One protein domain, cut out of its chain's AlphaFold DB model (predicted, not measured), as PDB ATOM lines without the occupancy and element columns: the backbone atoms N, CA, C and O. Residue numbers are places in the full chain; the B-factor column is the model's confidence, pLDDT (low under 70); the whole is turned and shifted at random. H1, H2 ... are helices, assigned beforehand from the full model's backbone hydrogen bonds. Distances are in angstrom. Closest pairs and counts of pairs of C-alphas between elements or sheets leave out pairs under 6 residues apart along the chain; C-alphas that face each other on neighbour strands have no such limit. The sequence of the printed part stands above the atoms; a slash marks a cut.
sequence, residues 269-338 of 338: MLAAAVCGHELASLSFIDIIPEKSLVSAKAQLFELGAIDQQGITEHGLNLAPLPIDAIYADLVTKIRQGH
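What this domain is: This is residues 269 to 338 of the 338 residues of the protein "HrpA-like helicase" of Vibrio maritimus (UniProt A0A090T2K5). Two longer helices, H2 and H4, are set one after the other along the longest axis, with a step between them and pointing nearly the same way, while the two short helices H1 and H3 sit along one side of this row. The link from H1 to H2 makes a wide loop at one end of the domain, and H4 with the last residues makes the other end. The printed part has 70 residues with four named helices, in the order H1, H2, H3, H4, and no named strand; the class is all helix, with 37 residues in the named helices. The whole is compact, with a radius of gyration of the C-alphas of 12.7 A, yet elongated in outline, spanning 45 by 24 by 21 A.

How they stand to each other: H1, residues 269 to 274, only just touches H2, residues 290 to 302, with 3 pairs of C-alphas within 8 A. The closest C-alphas are those of Met 269 and Ala 296, 7.1 A apart, and H2 touches H1 with residues 296 to 300 alone. Their lines stand at a steep tilt of 56 degrees, and they run the same way. H1 also only just touches H3, residues 313 to 318, again with 3 pairs within 8 A; the closest C-alphas are those of Val 274 and Leu 316, 6.6 A apart. This tilt is steep, 59 degrees, and they run opposite ways. H3 touches H4, residues 325 to 336, and the closest C-alphas, those of Leu 318 and Ala 328, are 5.4 A apart. These two run opposite ways at a steep tilt of 66 degrees. The helix packing is mostly crossed: of the three pairs that touch, 0 are at a shallow tilt. H2 and H4 are near each other, with 5 pairs of C-alphas within 10 A. H2 and H3 are only just apart, closest 8.2 A, and so are H1 and H4, closest 8.1 A. In H1, H2, H3 and H4 every O i to N i+4 pair is within hydrogen-bond range.

Where its parts are: H1 begins at C-alpha 269, at (146.371, 133.019, 166.466), and measures 8.7 A from first to last C-alpha. H2, the longest helix with 13 residues, begins at C-alpha 290, at (151.679, 135.169, 155.077), and measures 18.4 A. H3 measures 8.8 A. H4 measures 16.6 A and ends at C-alpha 336, at (155.569, 125.949, 188.315).

The domain as a whole: The two C-alphas farthest apart are those of Ile 285 and His 338, 46.2 A. The printed part has no cut and ends at residue 338, the chain's last residue. The link from H1 to H2 is long, residues 275 to 289, and its C-alphas lie 10 to 22 A from the mean of all C-alphas. The links from H2 to H3 and from H3 to H4 are short. The mean pLDDT of the printed part is 90.5, and residues 335 to 338 are under 70.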
ATOM      1  N   MET A 269     146.088 134.417 166.782       96.94
ATOM      2  CA  MET A 269     146.371 133.019 166.466       96.94
ATOM      3  C   MET A 269     146.136 132.109 167.667       96.94
ATOM      4  O   MET A 269     145.529 131.052 167.506       96.94
ATOM      5  N   LEU A 270     146.565 132.529 168.859       96.69
ATOM      6  CA  LEU A 270     146.295 131.801 170.093       96.69
ATOM      7  C   LEU A 270     144.788 131.745 170.365       96.69
ATOM      8  O   LEU A 270     144.252 130.663 170.579       96.69
ATOM      9  N   ALA A 271     144.083 132.876 170.270       96.38
ATOM     10  CA  ALA A 271     142.637 132.940 170.479       96.38
ATOM     11  C   ALA A 271     141.857 132.055 169.488       96.38
ATOM     12  O   ALA A 271     140.931 131.350 169.891       96.38
ATOM     13  N   ALA A 272     142.247 132.037 168.208       96.94
ATOM     14  CA  ALA A 272     141.657 131.140 167.215       96.94
ATOM     15  C   ALA A 272     141.882 129.664 167.580       96.94
ATOM     16  O   ALA A 272     140.938 128.872 167.528       96.94
ATOM     17  N   ALA A 273     143.098 129.312 168.013       96.69
ATOM     18  CA  ALA A 273     143.449 127.949 168.399       96.69
ATOM     19  C   ALA A 273     142.657 127.474 169.629       96.69
ATOM     20  O   ALA A 273     142.168 126.347 169.635       96.69
ATOM     21  N   VAL A 274     142.451 128.345 170.626       95.81
ATOM     22  CA  VAL A 274     141.580 128.072 171.787       95.81
ATOM     23  C   VAL A 274     140.138 127.814 171.341       95.81
ATOM     24  O   VAL A 274     139.473 126.932 171.874       95.81
ATOM     25  N   CYS A 275     139.665 128.530 170.318       94.94
ATOM     26  CA  CYS A 275     138.349 128.303 169.718       94.94
ATOM     27  C   CYS A 275     138.288 127.050 168.818       94.94
ATOM     28  O   CYS A 275     137.257 126.808 168.194       94.94
ATOM     29  N   GLY A 276     139.369 126.268 168.720       93.75
ATOM     30  CA  GLY A 276     139.439 125.045 167.919       93.75
ATOM     31  C   GLY A 276     139.697 125.271 166.426       93.75
ATOM     32  O   GLY A 276     139.411 124.385 165.623       93.75
ATOM     33  N   HIS A 277     140.217 126.438 166.034       95.12
ATOM     34  CA  HIS A 277     140.459 126.789 164.634       95.12
ATOM     35  C   HIS A 277     141.907 127.211 164.376       95.12
ATOM     36  O   HIS A 277     142.513 127.954 165.144       95.12
ATOM     37  N   GLU A 278     142.451 126.826 163.221       94.69
ATOM     38  CA  GLU A 278     143.653 127.479 162.708       94.69
ATOM     39  C   GLU A 278     143.292 128.867 162.176       94.69
ATOM     40  O   GLU A 278     142.380 128.991 161.354       94.69
ATOM     41  N   LEU A 279     144.039 129.906 162.563       96.06
ATOM     42  CA  LEU A 279     143.766 131.276 162.110       96.06
ATOM     43  C   LEU A 279     143.733 131.381 160.574       96.06
ATOM     44  O   LEU A 279     142.851 132.022 160.020       96.06
ATOM     45  N   ALA A 280     144.648 130.699 159.879       94.44
ATOM     46  CA  ALA A 280     144.717 130.700 158.415       94.44
ATOM     47  C   ALA A 280     143.547 129.969 157.723       94.44
ATOM     48  O   ALA A 280     143.347 130.151 156.525       94.44
ATOM     49  N   SER A 281     142.796 129.138 158.455       94.19
ATOM     50  CA  SER A 281     141.634 128.410 157.924       94.19
ATOM     51  C   SER A 281     140.344 129.236 157.948       94.19
ATOM     52  O   SER A 281     139.379 128.896 157.264       94.19
ATOM     53  N   LEU A 282     140.320 130.323 158.724       95.81
ATOM     54  CA  LEU A 282     139.167 131.204 158.843       95.81
ATOM     55  C   LEU A 282     139.080 132.167 157.654       95.81
ATOM     56  O   LEU A 282     140.078 132.691 157.157       95.81
ATOM     57  N   SER A 283     137.854 132.433 157.212       94.38
ATOM     58  CA  SER A 283     137.585 133.423 156.171       94.38
ATOM     59  C   SER A 283     137.544 134.821 156.783       94.38
ATOM     60  O   SER A 283     136.628 135.125 157.542       94.38
ATOM     61  N   PHE A 284     138.498 135.683 156.432       94.75
ATOM     62  CA  PHE A 284     138.518 137.099 156.817       94.75
ATOM     63  C   PHE A 284     138.119 138.006 155.648       94.75
ATOM     64  O   PHE A 284     138.268 137.641 154.482       94.75
ATOM     65  N   ILE A 285     137.643 139.214 155.961       91.69
ATOM     66  CA  ILE A 285     137.320 140.261 154.969       91.69
ATOM     67  C   ILE A 285     138.565 140.702 154.196       91.69
ATOM     68  O   ILE A 285     138.496 141.050 153.016       91.69
ATOM     69  N   ASP A 286     139.695 140.732 154.894       91.38
ATOM     70  CA  ASP A 286     140.987 141.139 154.377       91.38
ATOM     71  C   ASP A 286     141.999 140.022 154.591       91.38
ATOM     72  O   ASP A 286     141.992 139.338 155.614       91.38
ATOM     73  N   ILE A 287     142.882 139.842 153.612       92.38
ATOM     74  CA  ILE A 287     143.900 138.795 153.652       92.38
ATOM     75  C   ILE A 287     144.910 139.114 154.757       92.38
ATOM     76  O   ILE A 287     145.433 140.232 154.824       92.38
ATOM     77  N   ILE A 288     145.211 138.117 155.588       94.69
ATOM     78  CA  ILE A 288     146.279 138.187 156.586       94.69
ATOM     79  C   ILE A 288     147.628 137.953 155.884       94.69
ATOM     80  O   ILE A 288     147.752 136.988 155.125       94.69
ATOM     81  N   PRO A 289     148.660 138.785 156.117       93.25
ATOM     82  CA  PRO A 289     149.961 138.595 155.488       93.25
ATOM     83  C   PRO A 289     150.601 137.253 155.870       93.25
ATOM     84  O   PRO A 289     150.756 136.937 157.050       93.25
ATOM     85  N   GLU A 290     151.064 136.493 154.875       93.81
ATOM     86  CA  GLU A 290     151.679 135.169 155.077       93.81
ATOM     87  C   GLU A 290     152.891 135.223 156.020       93.81
ATOM     88  O   GLU A 290     153.042 134.385 156.908       93.81
ATOM     89  N   LYS A 291     153.723 136.266 155.897       92.00
ATOM     90  CA  LYS A 291     154.868 136.484 156.796       92.00
ATOM     91  C   LYS A 291     154.440 136.610 158.260       92.00
ATOM     92  O   LYS A 291     155.137 136.102 159.137       92.00
ATOM     93  N   SER A 292     153.305 137.262 158.520       92.00
ATOM     94  CA  SER A 292     152.756 137.411 159.868       92.00
ATOM     95  C   SER A 292     152.256 136.070 160.406       92.00
ATOM     96  O   SER A 292     152.531 135.751 161.560       92.00
ATOM     97  N   LEU A 293     151.606 135.249 159.567       95.06
ATOM     98  CA  LEU A 293     151.158 133.896 159.934       95.06
ATOM     99  C   LEU A 293     152.339 132.993 160.301       95.06
ATOM    100  O   LEU A 293     152.338 132.379 161.365       95.06
ATOM    101  N   VAL A 294     153.375 132.955 159.460       94.81
ATOM    102  CA  VAL A 294     154.579 132.152 159.716       94.81
ATOM    103  C   VAL A 294     155.275 132.604 161.000       94.81
ATOM    104  O   VAL A 294     155.628 131.770 161.833       94.81
ATOM    105  N   SER A 295     155.442 133.916 161.191       93.19
ATOM    106  CA  SER A 295     156.109 134.463 162.377       93.19
ATOM    107  C   SER A 295     155.341 134.184 163.670       93.19
ATOM    108  O   SER A 295     155.953 133.777 164.654       93.19
ATOM    109  N   ALA A 296     154.016 134.360 163.679       93.94
ATOM    110  CA  ALA A 296     153.196 134.094 164.858       93.94
ATOM    111  C   ALA A 296     153.151 132.599 165.205       93.94
ATOM    112  O   ALA A 296     153.294 132.240 166.373       93.94
ATOM    113  N   LYS A 297     153.042 131.722 164.194       95.88
ATOM    114  CA  LYS A 297     153.072 130.266 164.393       95.88
ATOM    115  C   LYS A 297     154.403 129.813 164.988       95.88
ATOM    116  O   LYS A 297     154.407 129.030 165.930       95.88
ATOM    117  N   ALA A 298     155.521 130.332 164.475       95.06
ATOM    118  CA  ALA A 298     156.846 130.034 165.012       95.06
ATOM    119  C   ALA A 298     156.984 130.469 166.481       95.06
ATOM    120  O   ALA A 298     157.466 129.688 167.295       95.06
ATOM    121  N   GLN A 299     156.501 131.668 166.831       94.38
ATOM    122  CA  GLN A 299     156.529 132.165 168.211       94.38
ATOM    123  C   GLN A 299     155.689 131.298 169.157       94.38
ATOM    124  O   GLN A 299     156.175 130.894 170.206       94.38
ATOM    125  N   LEU A 300     154.450 130.958 168.790       95.81
ATOM    126  CA  LEU A 300     153.601 130.109 169.636       95.81
ATOM    127  C   LEU A 300     154.159 128.686 169.790       95.81
ATOM    128  O   LEU A 300     154.005 128.088 170.856       95.81
ATOM    129  N   PHE A 301     154.823 128.159 168.758       96.31
ATOM    130  CA  PHE A 301     155.514 126.871 168.828       96.31
ATOM    131  C   PHE A 301     156.727 126.932 169.769       96.31
ATOM    132  O   PHE A 301     156.920 126.037 170.584       96.31
ATOM    133  N   GLU A 302     157.518 128.011 169.715       95.06
ATOM    134  CA  GLU A 302     158.652 128.244 170.624       95.06
ATOM    135  C   GLU A 302     158.206 128.397 172.087       95.06
ATOM    136  O   GLU A 302     158.850 127.871 172.994       95.06
ATOM    137  N   LEU A 303     157.063 129.050 172.321       94.12
ATOM    138  CA  LEU A 303     156.444 129.137 173.648       94.12
ATOM    139  C   LEU A 303     155.889 127.788 174.136       94.12
ATOM    140  O   LEU A 303     155.574 127.655 175.316       94.12
ATOM    141  N   GLY A 304     155.742 126.793 173.254       95.38
ATOM    142  CA  GLY A 304     155.065 125.530 173.551       95.38
ATOM    143  C   GLY A 304     153.553 125.684 173.735       95.38
ATOM    144  O   GLY A 304     152.919 124.808 174.317       95.38
ATOM    145  N   ALA A 305     152.971 126.797 173.278       95.94
ATOM    146  CA  ALA A 305     151.536 127.072 173.348       95.94
ATOM    147  C   ALA A 305     150.741 126.314 172.269       95.94
ATOM    148  O   ALA A 305     149.553 126.045 172.443       95.94
ATOM    149  N   ILE A 306     151.405 125.958 171.166       96.25
ATOM    150  CA  ILE A 306     150.874 125.095 170.107       96.25
ATOM    151  C   ILE A 306     151.912 124.035 169.711       96.25
ATOM    152  O   ILE A 306     153.114 124.251 169.870       96.25
ATOM    153  N   ASP A 307     151.453 122.923 169.147       94.38
ATOM    154  CA  ASP A 307     152.268 121.842 168.590       94.38
ATOM    155  C   ASP A 307     151.782 121.434 167.178       94.38
ATOM    156  O   ASP A 307     151.210 122.244 166.443       94.38
ATOM    157  N   GLN A 308     152.074 120.201 166.738       91.06
ATOM    158  CA  GLN A 308     151.619 119.695 165.435       91.06
ATOM    159  C   GLN A 308     150.129 119.320 165.423       91.06
ATOM    160  O   GLN A 308     149.538 119.235 164.349       91.06
ATOM    161  N   GLN A 309     149.544 119.062 166.592       89.19
ATOM    162  CA  GLN A 309     148.164 118.638 166.791       89.19
ATOM    163  C   GLN A 309     147.229 119.827 167.046       89.19
ATOM    164  O   GLN A 309     146.027 119.707 166.817       89.19
ATOM    165  N   GLY A 310     147.763 120.967 167.484       91.06
ATOM    166  CA  GLY A 310     147.010 122.199 167.687       91.06
ATOM    167  C   GLY A 310     147.444 122.920 168.954       91.06
ATOM    168  O   GLY A 310     148.633 123.073 169.211       91.06
ATOM    169  N   ILE A 311     146.480 123.413 169.730       95.94
ATOM    170  CA  ILE A 311     146.749 124.070 171.013       95.94
ATOM    171  C   ILE A 311     147.158 123.055 172.089       95.94
ATOM    172  O   ILE A 311     146.576 121.976 172.185       95.94
ATOM    173  N   THR A 312     148.137 123.413 172.919       96.44
ATOM    174  CA  THR A 312     148.596 122.583 174.044       96.44
ATOM    175  C   THR A 312     147.886 122.959 175.350       96.44
ATOM    176  O   THR A 312     147.256 124.012 175.457       96.44
ATOM    177  N   GLU A 313     148.045 122.141 176.399       94.31
ATOM    178  CA  GLU A 313     147.606 122.501 177.760       94.31
ATOM    179  C   GLU A 313     148.247 123.816 178.233       94.31
ATOM    180  O   GLU A 313     147.597 124.650 178.861       94.31
ATOM    181  N   HIS A 314     149.513 124.044 177.871       94.31
ATOM    182  CA  HIS A 314     150.191 125.304 178.154       94.31
ATOM    183  C   HIS A 314     149.503 126.475 177.451       94.31
ATOM    184  O   HIS A 314     149.178 127.459 178.106       94.31
ATOM    185  N   GLY A 315     149.187 126.350 176.157       94.31
ATOM    186  CA  GLY A 315     148.450 127.376 175.412       94.31
ATOM    187  C   GLY A 315     147.085 127.706 176.023       94.31
ATOM    188  O   GLY A 315     146.737 128.883 176.142       94.31
ATOM    189  N   LEU A 316     146.350 126.688 176.488       93.44
ATOM    190  CA  LEU A 316     145.085 126.864 177.212       93.44
ATOM    191  C   LEU A 316     145.263 127.623 178.536       93.44
ATOM    192  O   LEU A 316     144.387 128.396 178.916       93.44
ATOM    193  N   ASN A 317     146.402 127.456 179.212       91.94
ATOM    194  CA  ASN A 317     146.735 128.200 180.428       91.94
ATOM    195  C   ASN A 317     147.173 129.649 180.150       91.94
ATOM    196  O   ASN A 317     146.962 130.514 181.002       91.94
ATOM    197  N   LEU A 318     147.755 129.933 178.977       92.81
ATOM    198  CA  LEU A 318     148.158 131.291 178.588       92.81
ATOM    199  C   LEU A 318     146.957 132.167 178.226       92.81
ATOM    200  O   LEU A 318     146.848 133.293 178.704       92.81
ATOM    201  N   ALA A 319     146.047 131.636 177.408       88.44
ATOM    202  CA  ALA A 319     144.926 132.366 176.820       88.44
ATOM    203  C   ALA A 319     144.030 133.177 177.788       88.44
ATOM    204  O   ALA A 319     143.606 134.271 177.413       88.44
ATOM    205  N   PRO A 320     143.696 132.710 179.011       86.56
ATOM    206  CA  PRO A 320     142.855 133.485 179.925       86.56
ATOM    207  C   PRO A 320     143.590 134.646 180.613       86.56
ATOM    208  O   PRO A 320     142.942 135.451 181.293       86.56
ATOM    209  N   LEU A 321     144.921 134.737 180.500       86.75
ATOM    210  CA  LEU A 321     145.702 135.782 181.157       86.75
ATOM    211  C   LEU A 321     145.561 137.121 180.405       86.75
ATOM    212  O   LEU A 321     145.675 137.159 179.186       86.75
ATOM    213  N   PRO A 322     145.340 138.252 181.105       83.38
ATOM    214  CA  PRO A 322     145.099 139.553 180.475       83.38
ATOM    215  C   PRO A 322     146.405 140.262 180.064       83.38
ATOM    216  O   PRO A 322     146.571 141.455 180.321       83.38
ATOM    217  N   ILE A 323     147.359 139.516 179.507       85.69
ATOM    218  CA  ILE A 323     148.696 139.969 179.094       85.69
ATOM    219  C   ILE A 323     149.127 139.203 177.840       85.69
ATOM    220  O   ILE A 323     148.644 138.097 177.622       85.69
ATOM    221  N   ASP A 324     150.058 139.761 177.059       86.25
ATOM    222  CA  ASP A 324     150.548 139.097 175.842       86.25
ATOM    223  C   ASP A 324     151.123 137.705 176.153       86.25
ATOM    224  O   ASP A 324     151.767 137.506 177.190       86.25
ATOM    225  N   ALA A 325     150.966 136.763 175.224       87.38
ATOM    226  CA  ALA A 325     151.332 135.354 175.353       87.38
ATOM    227  C   ALA A 325     152.785 135.143 175.812       87.38
ATOM    228  O   ALA A 325     153.073 134.236 176.590       87.38
ATOM    229  N   ILE A 326     153.704 136.018 175.392       87.75
ATOM    230  CA  ILE A 326     155.114 135.986 175.812       87.75
ATOM    231  C   ILE A 326     155.249 136.259 177.320       87.75
ATOM    232  O   ILE A 326     156.003 135.584 178.021       87.75
ATOM    233  N   TYR A 327     154.520 137.245 177.845       88.12
ATOM    234  CA  TYR A 327     154.531 137.556 179.276       88.12
ATOM    235  C   TYR A 327     153.708 136.544 180.078       88.12
ATOM    236  O   TYR A 327     154.090 136.194 181.197       88.12
ATOM    237  N   ALA A 328     152.612 136.047 179.504       89.31
ATOM    238  CA  ALA A 328     151.821 134.954 180.053       89.31
ATOM    239  C   ALA A 328     152.695 133.713 180.286       89.31
ATOM    240  O   ALA A 328     152.688 133.155 181.385       89.31
ATOM    241  N   ASP A 329     153.510 133.329 179.300       90.06
ATOM    242  CA  ASP A 329     154.451 132.211 179.391       90.06
ATOM    243  C   ASP A 329     155.425 132.373 180.564       90.06
ATOM    244  O   ASP A 329     155.557 131.472 181.399       90.06
ATOM    245  N   LEU A 330     156.030 133.558 180.692       89.44
ATOM    246  CA  LEU A 330     156.951 133.877 181.782       89.44
ATOM    247  C   LEU A 330     156.288 133.704 183.158       89.44
ATOM    248  O   LEU A 330     156.842 133.053 184.044       89.44
ATOM    249  N   VAL A 331     155.092 134.271 183.346       89.31
ATOM    250  CA  VAL A 331     154.362 134.202 184.624       89.31
ATOM    251  C   VAL A 331     153.961 132.765 184.961       89.31
ATOM    252  O   VAL A 331     154.050 132.354 186.120       89.31
ATOM    253  N   THR A 332     153.543 131.991 183.962       87.06
ATOM    254  CA  THR A 332     153.077 130.611 184.151       87.06
ATOM    255  C   THR A 332     154.233 129.693 184.548       87.06
ATOM    256  O   THR A 332     154.104 128.919 185.497       87.06
ATOM    257  N   LYS A 333     155.404 129.856 183.921       85.69
ATOM    258  CA  LYS A 333     156.626 129.113 184.265       85.69
ATOM    259  C   LYS A 333     157.155 129.444 185.662       85.69
ATOM    260  O   LYS A 333     157.589 128.544 186.373       85.69
ATOM    261  N   ILE A 334     157.065 130.704 186.100       80.44
ATOM    262  CA  ILE A 334     157.466 131.099 187.465       80.44
ATOM    263  C   ILE A 334     156.621 130.377 188.526       80.44
ATOM    264  O   ILE A 334     157.154 129.953 189.547       80.44
ATOM    265  N   ARG A 335     155.315 130.195 188.286       67.06
ATOM    266  CA  ARG A 335     154.414 129.507 189.229       67.06
ATOM    267  C   ARG A 335     154.676 128.006 189.355       67.06
ATOM    268  O   ARG A 335     154.356 127.438 190.391       67.06
ATOM    269  N   GLN A 336     155.236 127.379 188.323       62.66
ATOM    270  CA  GLN A 336     155.569 125.949 188.315       62.66
ATOM    271  C   GLN A 336     156.946 125.649 188.939       62.66
ATOM    272  O   GLN A 336     157.278 124.488 189.151       62.66
ATOM    273  N   GLY A 337     157.748 126.676 189.242       53.53
ATOM    274  CA  GLY A 337     159.081 126.556 189.841       53.53
ATOM    275  C   GLY A 337     159.110 126.531 191.377       53.53
ATOM    276  O   GLY A 337     159.996 127.157 191.963       53.53
ATOM    277  N   HIS A 338     158.151 125.869 192.036       39.81
ATOM    278  CA  HIS A 338     158.160 125.600 193.486       39.81
ATOM    279  C   HIS A 338     158.173 124.105 193.774       39.81
ATOM    280  O   HIS A 338     157.271 123.407 193.260       39.81
TER     281      HIS A 338